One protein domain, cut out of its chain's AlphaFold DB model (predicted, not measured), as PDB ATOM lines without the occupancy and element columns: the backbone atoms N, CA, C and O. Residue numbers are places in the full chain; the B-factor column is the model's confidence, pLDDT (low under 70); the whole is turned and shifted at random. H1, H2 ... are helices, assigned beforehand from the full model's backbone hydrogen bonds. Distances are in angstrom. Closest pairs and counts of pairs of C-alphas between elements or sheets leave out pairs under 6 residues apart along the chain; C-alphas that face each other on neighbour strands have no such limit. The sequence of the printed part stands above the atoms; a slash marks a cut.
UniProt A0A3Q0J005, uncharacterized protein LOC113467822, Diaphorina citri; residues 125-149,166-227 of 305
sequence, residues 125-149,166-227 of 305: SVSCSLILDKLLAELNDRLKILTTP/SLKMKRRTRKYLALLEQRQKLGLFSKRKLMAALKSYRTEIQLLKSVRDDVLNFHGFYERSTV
ATOM      1  N   SER A 125     205.275 178.795 180.616       59.38
ATOM      2  CA  SER A 125     206.438 177.962 180.313       59.38
ATOM      3  C   SER A 125     207.706 178.574 180.901       59.38
ATOM      4  O   SER A 125     207.936 179.776 180.787       59.38
ATOM      5  N   VAL A 126     208.552 177.741 181.503       57.91
ATOM      6  CA  VAL A 126     209.874 178.152 182.010       57.91
ATOM      7  C   VAL A 126     210.804 178.612 180.886       57.91
ATOM      8  O   VAL A 126     211.595 179.517 181.115       57.91
ATOM      9  N   SER A 127     210.634 178.086 179.665       58.66
ATOM     10  CA  SER A 127     211.448 178.431 178.488       58.66
ATOM     11  C   SER A 127     211.307 179.885 178.021       58.66
ATOM     12  O   SER A 127     211.941 180.282 177.051       58.66
ATOM     13  N   CYS A 128     210.421 180.666 178.644       63.44
ATOM     14  CA  CYS A 128     210.198 182.069 178.313       63.44
ATOM     15  C   CYS A 128     210.862 183.030 179.313       63.44
ATOM     16  O   CYS A 128     210.744 184.239 179.148       63.44
ATOM     17  N   SER A 129     211.541 182.527 180.352       80.38
ATOM     18  CA  SER A 129     212.202 183.359 181.360       80.38
ATOM     19  C   SER A 129     213.700 183.072 181.405       80.38
ATOM     20  O   SER A 129     214.136 182.076 181.982       80.38
ATOM     21  N   LEU A 130     214.492 184.010 180.874       81.12
ATOM     22  CA  LEU A 130     215.962 183.980 180.911       81.12
ATOM     23  C   LEU A 130     216.522 183.780 182.329       81.12
ATOM     24  O   LEU A 130     217.598 183.212 182.502       81.12
ATOM     25  N   ILE A 131     215.798 184.242 183.350       81.69
ATOM     26  CA  ILE A 131     216.188 184.114 184.759       81.69
ATOM     27  C   ILE A 131     216.082 182.658 185.217       81.69
ATOM     28  O   ILE A 131     217.002 182.137 185.843       81.69
ATOM     29  N   LEU A 132     214.983 181.976 184.876       79.25
ATOM     30  CA  LEU A 132     214.805 180.574 185.247       79.25
ATOM     31  C   LEU A 132     215.792 179.665 184.513       79.25
ATOM     32  O   LEU A 132     216.283 178.715 185.119       79.25
ATOM     33  N   ASP A 133     216.121 179.975 183.258       82.56
ATOM     34  CA  ASP A 133     217.136 179.238 182.503       82.56
ATOM     35  C   ASP A 133     218.532 179.394 183.123       82.56
ATOM     36  O   ASP A 133     219.251 178.403 183.267       82.56
ATOM     37  N   LYS A 134     218.895 180.605 183.575       87.38
ATOM     38  CA  LYS A 134     220.147 180.847 184.313       87.38
ATOM     39  C   LYS A 134     220.198 180.073 185.632       87.38
ATOM     40  O   LYS A 134     221.195 179.408 185.900       87.38
ATOM     41  N   LEU A 135     219.119 180.094 186.419       84.25
ATOM     42  CA  LEU A 135     219.039 179.342 187.679       84.25
ATOM     43  C   LEU A 135     219.135 177.826 187.458       84.25
ATOM     44  O   LEU A 135     219.800 177.123 188.217       84.25
ATOM     45  N   LEU A 136     218.491 177.306 186.408       85.56
ATOM     46  CA  LEU A 136     218.588 175.895 186.023       85.56
ATOM     47  C   LEU A 136     220.007 175.515 185.588       85.56
ATOM     48  O   LEU A 136     220.480 174.438 185.956       85.56
ATOM     49  N   ALA A 137     220.679 176.382 184.829       85.50
ATOM     50  CA  ALA A 137     222.063 176.176 184.419       85.50
ATOM     51  C   ALA A 137     223.005 176.131 185.633       85.50
ATOM     52  O   ALA A 137     223.742 175.160 185.790       85.50
ATOM     53  N   GLU A 138     222.902 177.103 186.543       88.62
ATOM     54  CA  GLU A 138     223.733 177.145 187.751       88.62
ATOM     55  C   GLU A 138     223.501 175.921 188.651       88.62
ATOM     56  O   GLU A 138     224.449 175.298 189.137       88.62
ATOM     57  N   LEU A 139     222.240 175.518 188.838       85.44
ATOM     58  CA  LEU A 139     221.906 174.335 189.628       85.44
ATOM     59  C   LEU A 139     222.474 173.053 189.002       85.44
ATOM     60  O   LEU A 139     222.987 172.190 189.719       85.44
ATOM     61  N   ASN A 140     222.431 172.931 187.673       87.06
ATOM     62  CA  ASN A 140     223.054 171.817 186.963       87.06
ATOM     63  C   ASN A 140     224.576 171.798 187.145       87.06
ATOM     64  O   ASN A 140     225.136 170.727 187.384       87.06
ATOM     65  N   ASP A 141     225.245 172.946 187.078       88.69
ATOM     66  CA  ASP A 141     226.700 173.022 187.238       88.69
ATOM     67  C   ASP A 141     227.136 172.669 188.665       88.69
ATOM     68  O   ASP A 141     228.034 171.844 188.854       88.69
ATOM     69  N   ARG A 142     226.416 173.154 189.682       84.56
ATOM     70  CA  ARG A 142     226.648 172.765 191.085       84.56
ATOM     71  C   ARG A 142     226.426 171.267 191.312       84.56
ATOM     72  O   ARG A 142     227.227 170.606 191.973       84.56
ATOM     73  N   LEU A 143     225.375 170.686 190.728       84.06
ATOM     74  CA  LEU A 143     225.126 169.244 190.822       84.06
ATOM     75  C   LEU A 143     226.179 168.409 190.077       84.06
ATOM     76  O   LEU A 143     226.510 167.300 190.516       84.06
ATOM     77  N   LYS A 144     226.736 168.916 188.972       85.56
ATOM     78  CA  LYS A 144     227.865 168.275 188.283       85.56
ATOM     79  C   LYS A 144     229.098 168.240 189.179       85.56
ATOM     80  O   LYS A 144     229.677 167.167 189.309       85.56
ATOM     81  N   ILE A 145     229.427 169.332 189.872       84.94
ATOM     82  CA  ILE A 145     230.542 169.372 190.839       84.94
ATOM     83  C   ILE A 145     230.362 168.322 191.949       84.94
ATOM     84  O   ILE A 145     231.309 167.637 192.320       84.94
ATOM     85  N   LEU A 146     229.132 168.107 192.428       78.44
ATOM     86  CA  LEU A 146     228.848 167.075 193.439       78.44
ATOM     87  C   LEU A 146     228.939 165.634 192.906       78.44
ATOM     88  O   LEU A 146     229.046 164.679 193.681       78.44
ATOM     89  N   THR A 147     228.834 165.436 191.591       80.19
ATOM     90  CA  THR A 147     228.796 164.099 190.980       80.19
ATOM     91  C   THR A 147     230.079 163.706 190.269       80.19
ATOM     92  O   THR A 147     230.313 162.491 190.117       80.19
ATOM     93  N   THR A 148     230.914 164.677 189.886       81.50
ATOM     94  CA  THR A 148     232.255 164.425 189.371       81.50
ATOM     95  C   THR A 148     233.001 163.581 190.403       81.50
ATOM     96  O   THR A 148     232.980 163.856 191.604       81.50
ATOM     97  N   PRO A 149     233.568 162.433 189.995       67.69
ATOM     98  CA  PRO A 149     234.460 161.716 190.880       67.69
ATOM     99  C   PRO A 149     235.617 162.666 191.175       67.69
ATOM    100  O   PRO A 149     236.391 162.975 190.273       67.69
ATOM    101  N   SER A 166     227.215 157.693 201.259       76.81
ATOM    102  CA  SER A 166     227.817 158.427 200.132       76.81
ATOM    103  C   SER A 166     227.383 157.854 198.774       76.81
ATOM    104  O   SER A 166     227.005 158.588 197.854       76.81
ATOM    105  N   LEU A 167     227.329 156.522 198.654       78.69
ATOM    106  CA  LEU A 167     226.931 155.860 197.409       78.69
ATOM    107  C   LEU A 167     225.445 156.089 197.077       78.69
ATOM    108  O   LEU A 167     225.083 156.280 195.911       78.69
ATOM    109  N   LYS A 168     224.576 156.069 198.097       79.12
ATOM    110  CA  LYS A 168     223.128 156.271 197.934       79.12
ATOM    111  C   LYS A 168     222.811 157.709 197.527       79.12
ATOM    112  O   LYS A 168     222.002 157.902 196.618       79.12
ATOM    113  N   MET A 169     223.496 158.686 198.123       78.19
ATOM    114  CA  MET A 169     223.386 160.095 197.742       78.19
ATOM    115  C   MET A 169     223.830 160.295 196.291       78.19
ATOM    116  O   MET A 169     223.053 160.780 195.476       78.19
ATOM    117  N   LYS A 170     225.000 159.766 195.911       83.56
ATOM    118  CA  LYS A 170     225.520 159.874 194.539       83.56
ATOM    119  C   LYS A 170     224.579 159.281 193.484       83.56
ATOM    120  O   LYS A 170     224.412 159.856 192.409       83.56
ATOM    121  N   ARG A 171     223.929 158.144 193.776       86.56
ATOM    122  CA  ARG A 171     222.910 157.554 192.885       86.56
ATOM    123  C   ARG A 171     221.686 158.459 192.732       86.56
ATOM    124  O   ARG A 171     221.171 158.583 191.624       86.56
ATOM    125  N   ARG A 172     221.228 159.088 193.817       84.19
ATOM    126  CA  ARG A 172     220.080 160.007 193.794       84.19
ATOM    127  C   ARG A 172     220.405 161.288 193.035       84.19
ATOM    128  O   ARG A 172     219.651 161.632 192.132       84.19
ATOM    129  N   THR A 173     221.553 161.913 193.293       84.44
ATOM    130  CA  THR A 173     221.986 163.128 192.584       84.44
ATOM    131  C   THR A 173     222.081 162.898 191.076       84.44
ATOM    132  O   THR A 173     221.568 163.695 190.298       84.44
ATOM    133  N   ARG A 174     222.626 161.752 190.643       87.94
ATOM    134  CA  ARG A 174     222.649 161.368 189.218       87.94
ATOM    135  C   ARG A 174     221.251 161.207 188.622       87.94
ATOM    136  O   ARG A 174     221.024 161.615 187.489       87.94
ATOM    137  N   LYS A 175     220.311 160.628 189.375       89.19
ATOM    138  CA  LYS A 175     218.917 160.488 188.931       89.19
ATOM    139  C   LYS A 175     218.237 161.853 188.782       89.19
ATOM    140  O   LYS A 175     217.514 162.054 187.812       89.19
ATOM    141  N   TYR A 176     218.487 162.784 189.704       85.69
ATOM    142  CA  TYR A 176     217.975 164.153 189.608       85.69
ATOM    143  C   TYR A 176     218.574 164.912 188.422       85.69
ATOM    144  O   TYR A 176     217.812 165.496 187.660       85.69
ATOM    145  N   LEU A 177     219.892 164.831 188.211       88.31
ATOM    146  CA  LEU A 177     220.555 165.412 187.038       88.31
ATOM    147  C   LEU A 177     219.958 164.891 185.729       88.31
ATOM    148  O   LEU A 177     219.584 165.682 184.871       88.31
ATOM    149  N   ALA A 178     219.777 163.574 185.602       88.94
ATOM    150  CA  ALA A 178     219.175 162.986 184.409       88.94
ATOM    151  C   ALA A 178     217.737 163.486 184.170       88.94
ATOM    152  O   ALA A 178     217.357 163.759 183.034       88.94
ATOM    153  N   LEU A 179     216.939 163.642 185.235       85.75
ATOM    154  CA  LEU A 179     215.583 164.193 185.136       85.75
ATOM    155  C   LEU A 179     215.581 165.679 184.764       85.75
ATOM    156  O   LEU A 179     214.708 166.103 184.005       85.75
ATOM    157  N   LEU A 180     216.519 166.467 185.291       84.56
ATOM    158  CA  LEU A 180     216.663 167.884 184.961       84.56
ATOM    159  C   LEU A 180     217.092 168.064 183.505       84.56
ATOM    160  O   LEU A 180     216.418 168.785 182.777       84.56
ATOM    161  N   GLU A 181     218.119 167.343 183.053       87.62
ATOM    162  CA  GLU A 181     218.574 167.374 181.659       87.62
ATOM    163  C   GLU A 181     217.489 166.904 180.687       87.62
ATOM    164  O   GLU A 181     217.250 167.546 179.664       87.62
ATOM    165  N   GLN A 182     216.789 165.806 181.000       89.00
ATOM    166  CA  GLN A 182     215.692 165.316 180.161       89.00
ATOM    167  C   GLN A 182     214.589 166.369 180.027       89.00
ATOM    168  O   GLN A 182     214.073 166.591 178.935       89.00
ATOM    169  N   ARG A 183     214.220 167.032 181.126       81.25
ATOM    170  CA  ARG A 183     213.157 168.042 181.115       81.25
ATOM    171  C   ARG A 183     213.593 169.355 180.473       81.25
ATOM    172  O   ARG A 183     212.776 169.968 179.794       81.25
ATOM    173  N   GLN A 184     214.859 169.743 180.626       85.12
ATOM    174  CA  GLN A 184     215.446 170.885 179.925       85.12
ATOM    175  C   GLN A 184     215.386 170.670 178.408       85.12
ATOM    176  O   GLN A 184     214.910 171.542 177.688       85.12
ATOM    177  N   LYS A 185     215.755 169.474 177.926       87.44
ATOM    178  CA  LYS A 185     215.662 169.112 176.499       87.44
ATOM    179  C   LYS A 185     214.236 169.146 175.951       87.44
ATOM    180  O   LYS A 185     214.049 169.396 174.769       87.44
ATOM    181  N   LEU A 186     213.238 168.883 176.794       84.56
ATOM    182  CA  LEU A 186     211.836 168.887 176.382       84.56
ATOM    183  C   LEU A 186     211.220 170.291 176.352       84.56
ATOM    184  O   LEU A 186     210.099 170.414 175.876       84.56
ATOM    185  N   GLY A 187     211.880 171.327 176.889       82.75
ATOM    186  CA  GLY A 187     211.329 172.692 176.957       82.75
ATOM    187  C   GLY A 187     210.021 172.811 177.758       82.75
ATOM    188  O   GLY A 187     209.381 173.857 177.765       82.75
ATOM    189  N   LEU A 188     209.606 171.741 178.441       64.75
ATOM    190  CA  LEU A 188     208.286 171.583 179.047       64.75
ATOM    191  C   LEU A 188     208.404 171.556 180.566       64.75
ATOM    192  O   LEU A 188     208.173 170.538 181.225       64.75
ATOM    193  N   PHE A 189     208.722 172.705 181.150       74.81
ATOM    194  CA  PHE A 189     208.452 172.909 182.564       74.81
ATOM    195  C   PHE A 189     207.203 173.764 182.716       74.81
ATOM    196  O   PHE A 189     207.196 174.969 182.475       74.81
ATOM    197  N   SER A 190     206.149 173.137 183.233       85.44
ATOM    198  CA  SER A 190     205.195 173.891 184.036       85.44
ATOM    199  C   SER A 190     205.954 174.414 185.256       85.44
ATOM    200  O   SER A 190     206.504 173.607 186.016       85.44
ATOM    201  N   LYS A 191     205.956 175.739 185.465       83.94
ATOM    202  CA  LYS A 191     206.558 176.402 186.640       83.94
ATOM    203  C   LYS A 191     206.213 175.660 187.938       83.94
ATOM    204  O   LYS A 191     207.092 175.370 188.742       83.94
ATOM    205  N   ARG A 192     204.959 175.216 188.100       86.00
ATOM    206  CA  ARG A 192     204.505 174.453 189.280       86.00
ATOM    207  C   ARG A 192     205.245 173.125 189.470       86.00
ATOM    208  O   ARG A 192     205.617 172.799 190.592       86.00
ATOM    209  N   LYS A 193     205.480 172.360 188.396       85.12
ATOM    210  CA  LYS A 193     206.175 171.061 188.470       85.12
ATOM    211  C   LYS A 193     207.661 171.223 188.789       85.12
ATOM    212  O   LYS A 193     208.198 170.404 189.531       85.12
ATOM    213  N   LEU A 194     208.307 172.260 188.248       83.56
ATOM    214  CA  LEU A 194     209.690 172.599 188.597       83.56
ATOM    215  C   LEU A 194     209.787 172.953 190.084       83.56
ATOM    216  O   LEU A 194     210.586 172.367 190.808       83.56
ATOM    217  N   MET A 195     208.904 173.833 190.555       85.38
ATOM    218  CA  MET A 195     208.892 174.280 191.948       85.38
ATOM    219  C   MET A 195     208.587 173.144 192.928       85.38
ATOM    220  O   MET A 195     209.219 173.051 193.975       85.38
ATOM    221  N   ALA A 196     207.674 172.232 192.583       85.50
ATOM    222  CA  ALA A 196     207.414 171.041 193.389       85.50
ATOM    223  C   ALA A 196     208.647 170.122 193.477       85.50
ATOM    224  O   ALA A 196     208.963 169.619 194.554       85.50
ATOM    225  N   ALA A 197     209.371 169.937 192.367       81.56
ATOM    226  CA  ALA A 197     210.596 169.142 192.350       81.56
ATOM    227  C   ALA A 197     211.712 169.789 193.189       81.56
ATOM    228  O   ALA A 197     212.345 169.099 193.983       81.56
ATOM    229  N   LEU A 198     211.905 171.108 193.075       83.94
ATOM    230  CA  LEU A 198     212.894 171.848 193.867       83.94
ATOM    231  C   LEU A 198     212.571 171.815 195.367       83.94
ATOM    232  O   LEU A 198     213.464 171.577 196.176       83.94
ATOM    233  N   LYS A 199     211.295 171.962 195.750       88.81
ATOM    234  CA  LYS A 199     210.865 171.819 197.152       88.81
ATOM    235  C   LYS A 199     211.140 170.417 197.696       88.81
ATOM    236  O   LYS A 199     211.678 170.293 198.790       88.81
ATOM    237  N   SER A 200     210.826 169.374 196.923       85.44
ATOM    238  CA  SER A 200     211.131 167.987 197.306       85.44
ATOM    239  C   SER A 200     212.634 167.730 197.441       85.44
ATOM    240  O   SER A 200     213.044 166.920 198.265       85.44
ATOM    241  N   TYR A 201     213.457 168.395 196.630       81.62
ATOM    242  CA  TYR A 201     214.908 168.279 196.716       81.62
ATOM    243  C   TYR A 201     215.463 168.997 197.957       81.62
ATOM    244  O   TYR A 201     216.309 168.444 198.658       81.62
ATOM    245  N   ARG A 202     214.929 170.183 198.292       88.56
ATOM    246  CA  ARG A 202     215.283 170.931 199.513       88.56
ATOM    247  C   ARG A 202     215.013 170.115 200.778       88.56
ATOM    248  O   ARG A 202     215.890 170.020 201.632       88.56
ATOM    249  N   THR A 203     213.841 169.488 200.885       88.56
ATOM    250  CA  THR A 203     213.504 168.661 202.058       88.56
ATOM    251  C   THR A 203     214.398 167.426 202.166       88.56
ATOM    252  O   THR A 203     214.805 167.047 203.261       88.56
ATOM    253  N   GLU A 204     214.763 166.818 201.037       81.94
ATOM    254  CA  GLU A 204     215.684 165.683 201.012       81.94
ATOM    255  C   GLU A 204     217.106 166.078 201.449       81.94
ATOM    256  O   GLU A 204     217.728 165.341 202.215       81.94
ATOM    257  N   ILE A 205     217.604 167.250 201.034       83.06
ATOM    258  CA  ILE A 205     218.887 167.788 201.517       83.06
ATOM    259  C   ILE A 205     218.844 168.030 203.026       83.06
ATOM    260  O   ILE A 205     219.778 167.639 203.724       83.06
ATOM    261  N   GLN A 206     217.770 168.628 203.545       86.81
ATOM    262  CA  GLN A 206     217.626 168.875 204.983       86.81
ATOM    263  C   GLN A 206     217.622 167.575 205.797       86.81
ATOM    264  O   GLN A 206     218.297 167.489 206.821       86.81
ATOM    265  N   LEU A 207     216.950 166.527 205.308       82.75
ATOM    266  CA  LEU A 207     217.002 165.202 205.934       82.75
ATOM    267  C   LEU A 207     218.420 164.623 205.937       82.75
ATOM    268  O   LEU A 207     218.842 164.027 206.923       82.75
ATOM    269  N   LEU A 208     219.173 164.798 204.851       77.25
ATOM    270  CA  LEU A 208     220.557 164.328 204.785       77.25
ATOM    271  C   LEU A 208     221.485 165.110 205.723       77.25
ATOM    272  O   LEU A 208     222.385 164.501 206.296       77.25
ATOM    273  N   LYS A 209     221.254 166.417 205.911       83.38
ATOM    274  CA  LYS A 209     221.963 167.225 206.916       83.38
ATOM    275  C   LYS A 209     221.695 166.704 208.324       83.38
ATOM    276  O   LYS A 209     222.645 166.379 209.019       83.38
ATOM    277  N   SER A 210     220.428 166.485 208.675       84.69
ATOM    278  CA  SER A 210     220.057 165.899 209.969       84.69
ATOM    279  C   SER A 210     220.724 164.538 210.204       84.69
ATOM    280  O   SER A 210     221.338 164.338 211.245       84.69
ATOM    281  N   VAL A 211     220.710 163.633 209.218       76.44
ATOM    282  CA  VAL A 211     221.381 162.324 209.348       76.44
ATOM    283  C   VAL A 211     222.898 162.471 209.498       76.44
ATOM    284  O   VAL A 211     223.516 161.713 210.243       76.44
ATOM    285  N   ARG A 212     223.525 163.414 208.786       85.25
ATOM    286  CA  ARG A 212     224.960 163.694 208.934       85.25
ATOM    287  C   ARG A 212     225.267 164.169 210.350       85.25
ATOM    288  O   ARG A 212     226.215 163.670 210.949       85.25
ATOM    289  N   ASP A 213     224.480 165.104 210.864       82.88
ATOM    290  CA  ASP A 213     224.705 165.698 212.177       82.88
ATOM    291  C   ASP A 213     224.473 164.654 213.292       82.88
ATOM    292  O   ASP A 213     225.272 164.571 214.221       82.88
ATOM    293  N   ASP A 214     223.499 163.747 213.136       78.06
ATOM    294  CA  ASP A 214     223.307 162.590 214.027       78.06
ATOM    295  C   ASP A 214     224.516 161.639 214.024       78.06
ATOM    296  O   ASP A 214     224.950 161.170 215.076       78.06
ATOM    297  N   VAL A 215     225.094 161.361 212.849       76.50
ATOM    298  CA  VAL A 215     226.292 160.510 212.727       76.50
ATOM    299  C   VAL A 215     227.517 161.181 213.350       76.50
ATOM    300  O   VAL A 215     228.300 160.509 214.022       76.50
ATOM    301  N   LEU A 216     227.685 162.491 213.157       78.88
ATOM    302  CA  LEU A 216     228.767 163.257 213.781       78.88
ATOM    303  C   LEU A 216     228.622 163.274 215.308       78.88
ATOM    304  O   LEU A 216     229.600 163.034 216.015       78.88
ATOM    305  N   ASN A 217     227.402 163.456 215.816       83.44
ATOM    306  CA  ASN A 217     227.109 163.383 217.247       83.44
ATOM    307  C   ASN A 217     227.379 161.985 217.818       83.44
ATOM    308  O   ASN A 217     227.948 161.856 218.902       83.44
ATOM    309  N   PHE A 218     227.028 160.931 217.076       79.19
ATOM    310  CA  PHE A 218     227.321 159.555 217.469       79.19
ATOM    311  C   PHE A 218     228.832 159.300 217.538       79.19
ATOM    312  O   PHE A 218     229.312 158.731 218.517       79.19
ATOM    313  N   HIS A 219     229.610 159.775 216.561       74.31
ATOM    314  CA  HIS A 219     231.070 159.654 216.603       74.31
ATOM    315  C   HIS A 219     231.701 160.435 217.759       74.31
ATOM    316  O   HIS A 219     232.544 159.879 218.465       74.31
ATOM    317  N   GLY A 220     231.237 161.661 218.022       77.88
ATOM    318  CA  GLY A 220     231.684 162.440 219.180       77.88
ATOM    319  C   GLY A 220     231.390 161.750 220.518       77.88
ATOM    320  O   GLY A 220     232.158 161.893 221.470       77.88
ATOM    321  N   PHE A 221     230.321 160.950 220.595       71.69
ATOM    322  CA  PHE A 221     230.008 160.142 221.776       71.69
ATOM    323  C   PHE A 221     230.986 158.972 221.967       71.69
ATOM    324  O   PHE A 221     231.426 158.710 223.089       71.69
ATOM    325  N   TYR A 222     231.367 158.286 220.886       70.12
ATOM    326  CA  TYR A 222     232.342 157.190 220.953       70.12
ATOM    327  C   TYR A 222     233.729 157.677 221.361       70.12
ATOM    328  O   TYR A 222     234.344 157.080 222.242       70.12
ATOM    329  N   GLU A 223     234.189 158.785 220.785       68.75
ATOM    330  CA  GLU A 223     235.510 159.342 221.084       68.75
ATOM    331  C   GLU A 223     235.600 159.817 222.544       68.75
ATOM    332  O   GLU A 223     236.577 159.542 223.244       68.75
ATOM    333  N   ARG A 224     234.520 160.413 223.068       66.75
ATOM    334  CA  ARG A 224     234.429 160.805 224.483       66.75
ATOM    335  C   ARG A 224     234.379 159.599 225.435       66.75
ATOM    336  O   ARG A 224     234.931 159.673 226.531       66.75
ATOM    337  N   SER A 225     233.781 158.484 225.009       61.00
ATOM    338  CA  SER A 225     233.705 157.244 225.801       61.00
ATOM    339  C   SER A 225     235.049 156.509 225.878       61.00
ATOM    340  O   SER A 225     235.367 155.910 226.903       61.00
ATOM    341  N   THR A 226     235.875 156.575 224.830       60.34
ATOM    342  CA  THR A 226     237.201 155.934 224.820       60.34
ATOM    343  C   THR A 226     238.255 156.705 225.615       60.34
ATOM    344  O   THR A 226     239.164 156.090 226.168       60.34
ATOM    345  N   VAL A 227     238.118 158.029 225.736       61.19
ATOM    346  CA  VAL A 227     239.059 158.867 226.503       61.19
ATOM    347  C   VAL A 227     238.863 158.716 228.021       61.19
ATOM    348  O   VAL A 227     239.832 158.805 228.769       61.19
TER     349      VAL A 227
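AT A GLANCE: This is residues 125 to 149 and 166 to 227 of the 305 residues of the protein "uncharacterized protein LOC113467822" of Diaphorina citri (UniProt A0A3Q0J005). One long straight helix, H3, makes the longest axis, with the shorter helix H2 running back alongside its first part at a small distance and H1 packed on H2 through its own last part; the far half of H3, residues 209 to 227, sticks out alone as a long arm. The three helices make a loose group, in which H1 stays clear of H3. The printed part has 87 residues, with three named helices in the order H1, H2, H3 and no named strand; the class is all helix. The whole is loose, with a radius of gyration of the C-alphas of 17.4 A, and its C-alphas span 61 by 26 by 19 A, a rod in outline whose length comes from the arm.

IN THESE COORDINATES: H3, the longest helix, holds residues 191 to 227, 37 residues, and measures 54.3 A from first to last C-alpha. It begins at C-alpha 191 at (206.558, 176.402, 186.640) and ends at C-alpha 227 at (239.059, 158.867, 226.503). H2, residues 166 to 185, measures 28.6 A and begins at C-alpha 166 at (227.817, 158.427, 200.132). H1, residues 130 to 147, measures 25.7 A and begins at C-alpha 130 at (215.962, 183.980, 180.911).

HOW THE PARTS SIT: H3 touches no helix. H3 and H2 are near each other, with no pair of C-alphas within 8 A but 8 pairs within 10 A. H2 touches H1, with 9 pairs of C-alphas within 8 A. The closest C-alphas of these two helices are those of Thr 147 and Lys 170, 6.4 A apart. H1 touches H2 with residues 140 to 147 alone. The lines of H1 and H2 stand at a shallow tilt of 29 degrees, and the two run opposite ways; their centres are 12.3 A apart. H1 and H3 are apart. In H1, H2 and H3, every O i to N i+4 pair is within hydrogen-bond range.

THE WHOLE: The two C-alphas farthest apart in the domain are those of Cys 128 and Val 227, at 60.8 A. Residues 209 to 227, which belong to H3, stand free; without them the body has 68 residues and spans 37 by 23 by 18 A, with a radius of gyration of 12.3 A. Residues 150 to 165 are cut out and not printed, and C-alphas 149 and 166 are 11.9 A apart across the cut. The link from H1 to H2 runs across this cut. The link from H2 to H3, of 5 residues, is tight. The mean pLDDT of the printed part is 80.6; residues 125 to 128, residue 149, residue 188 and residues 223 to 227 are under 70.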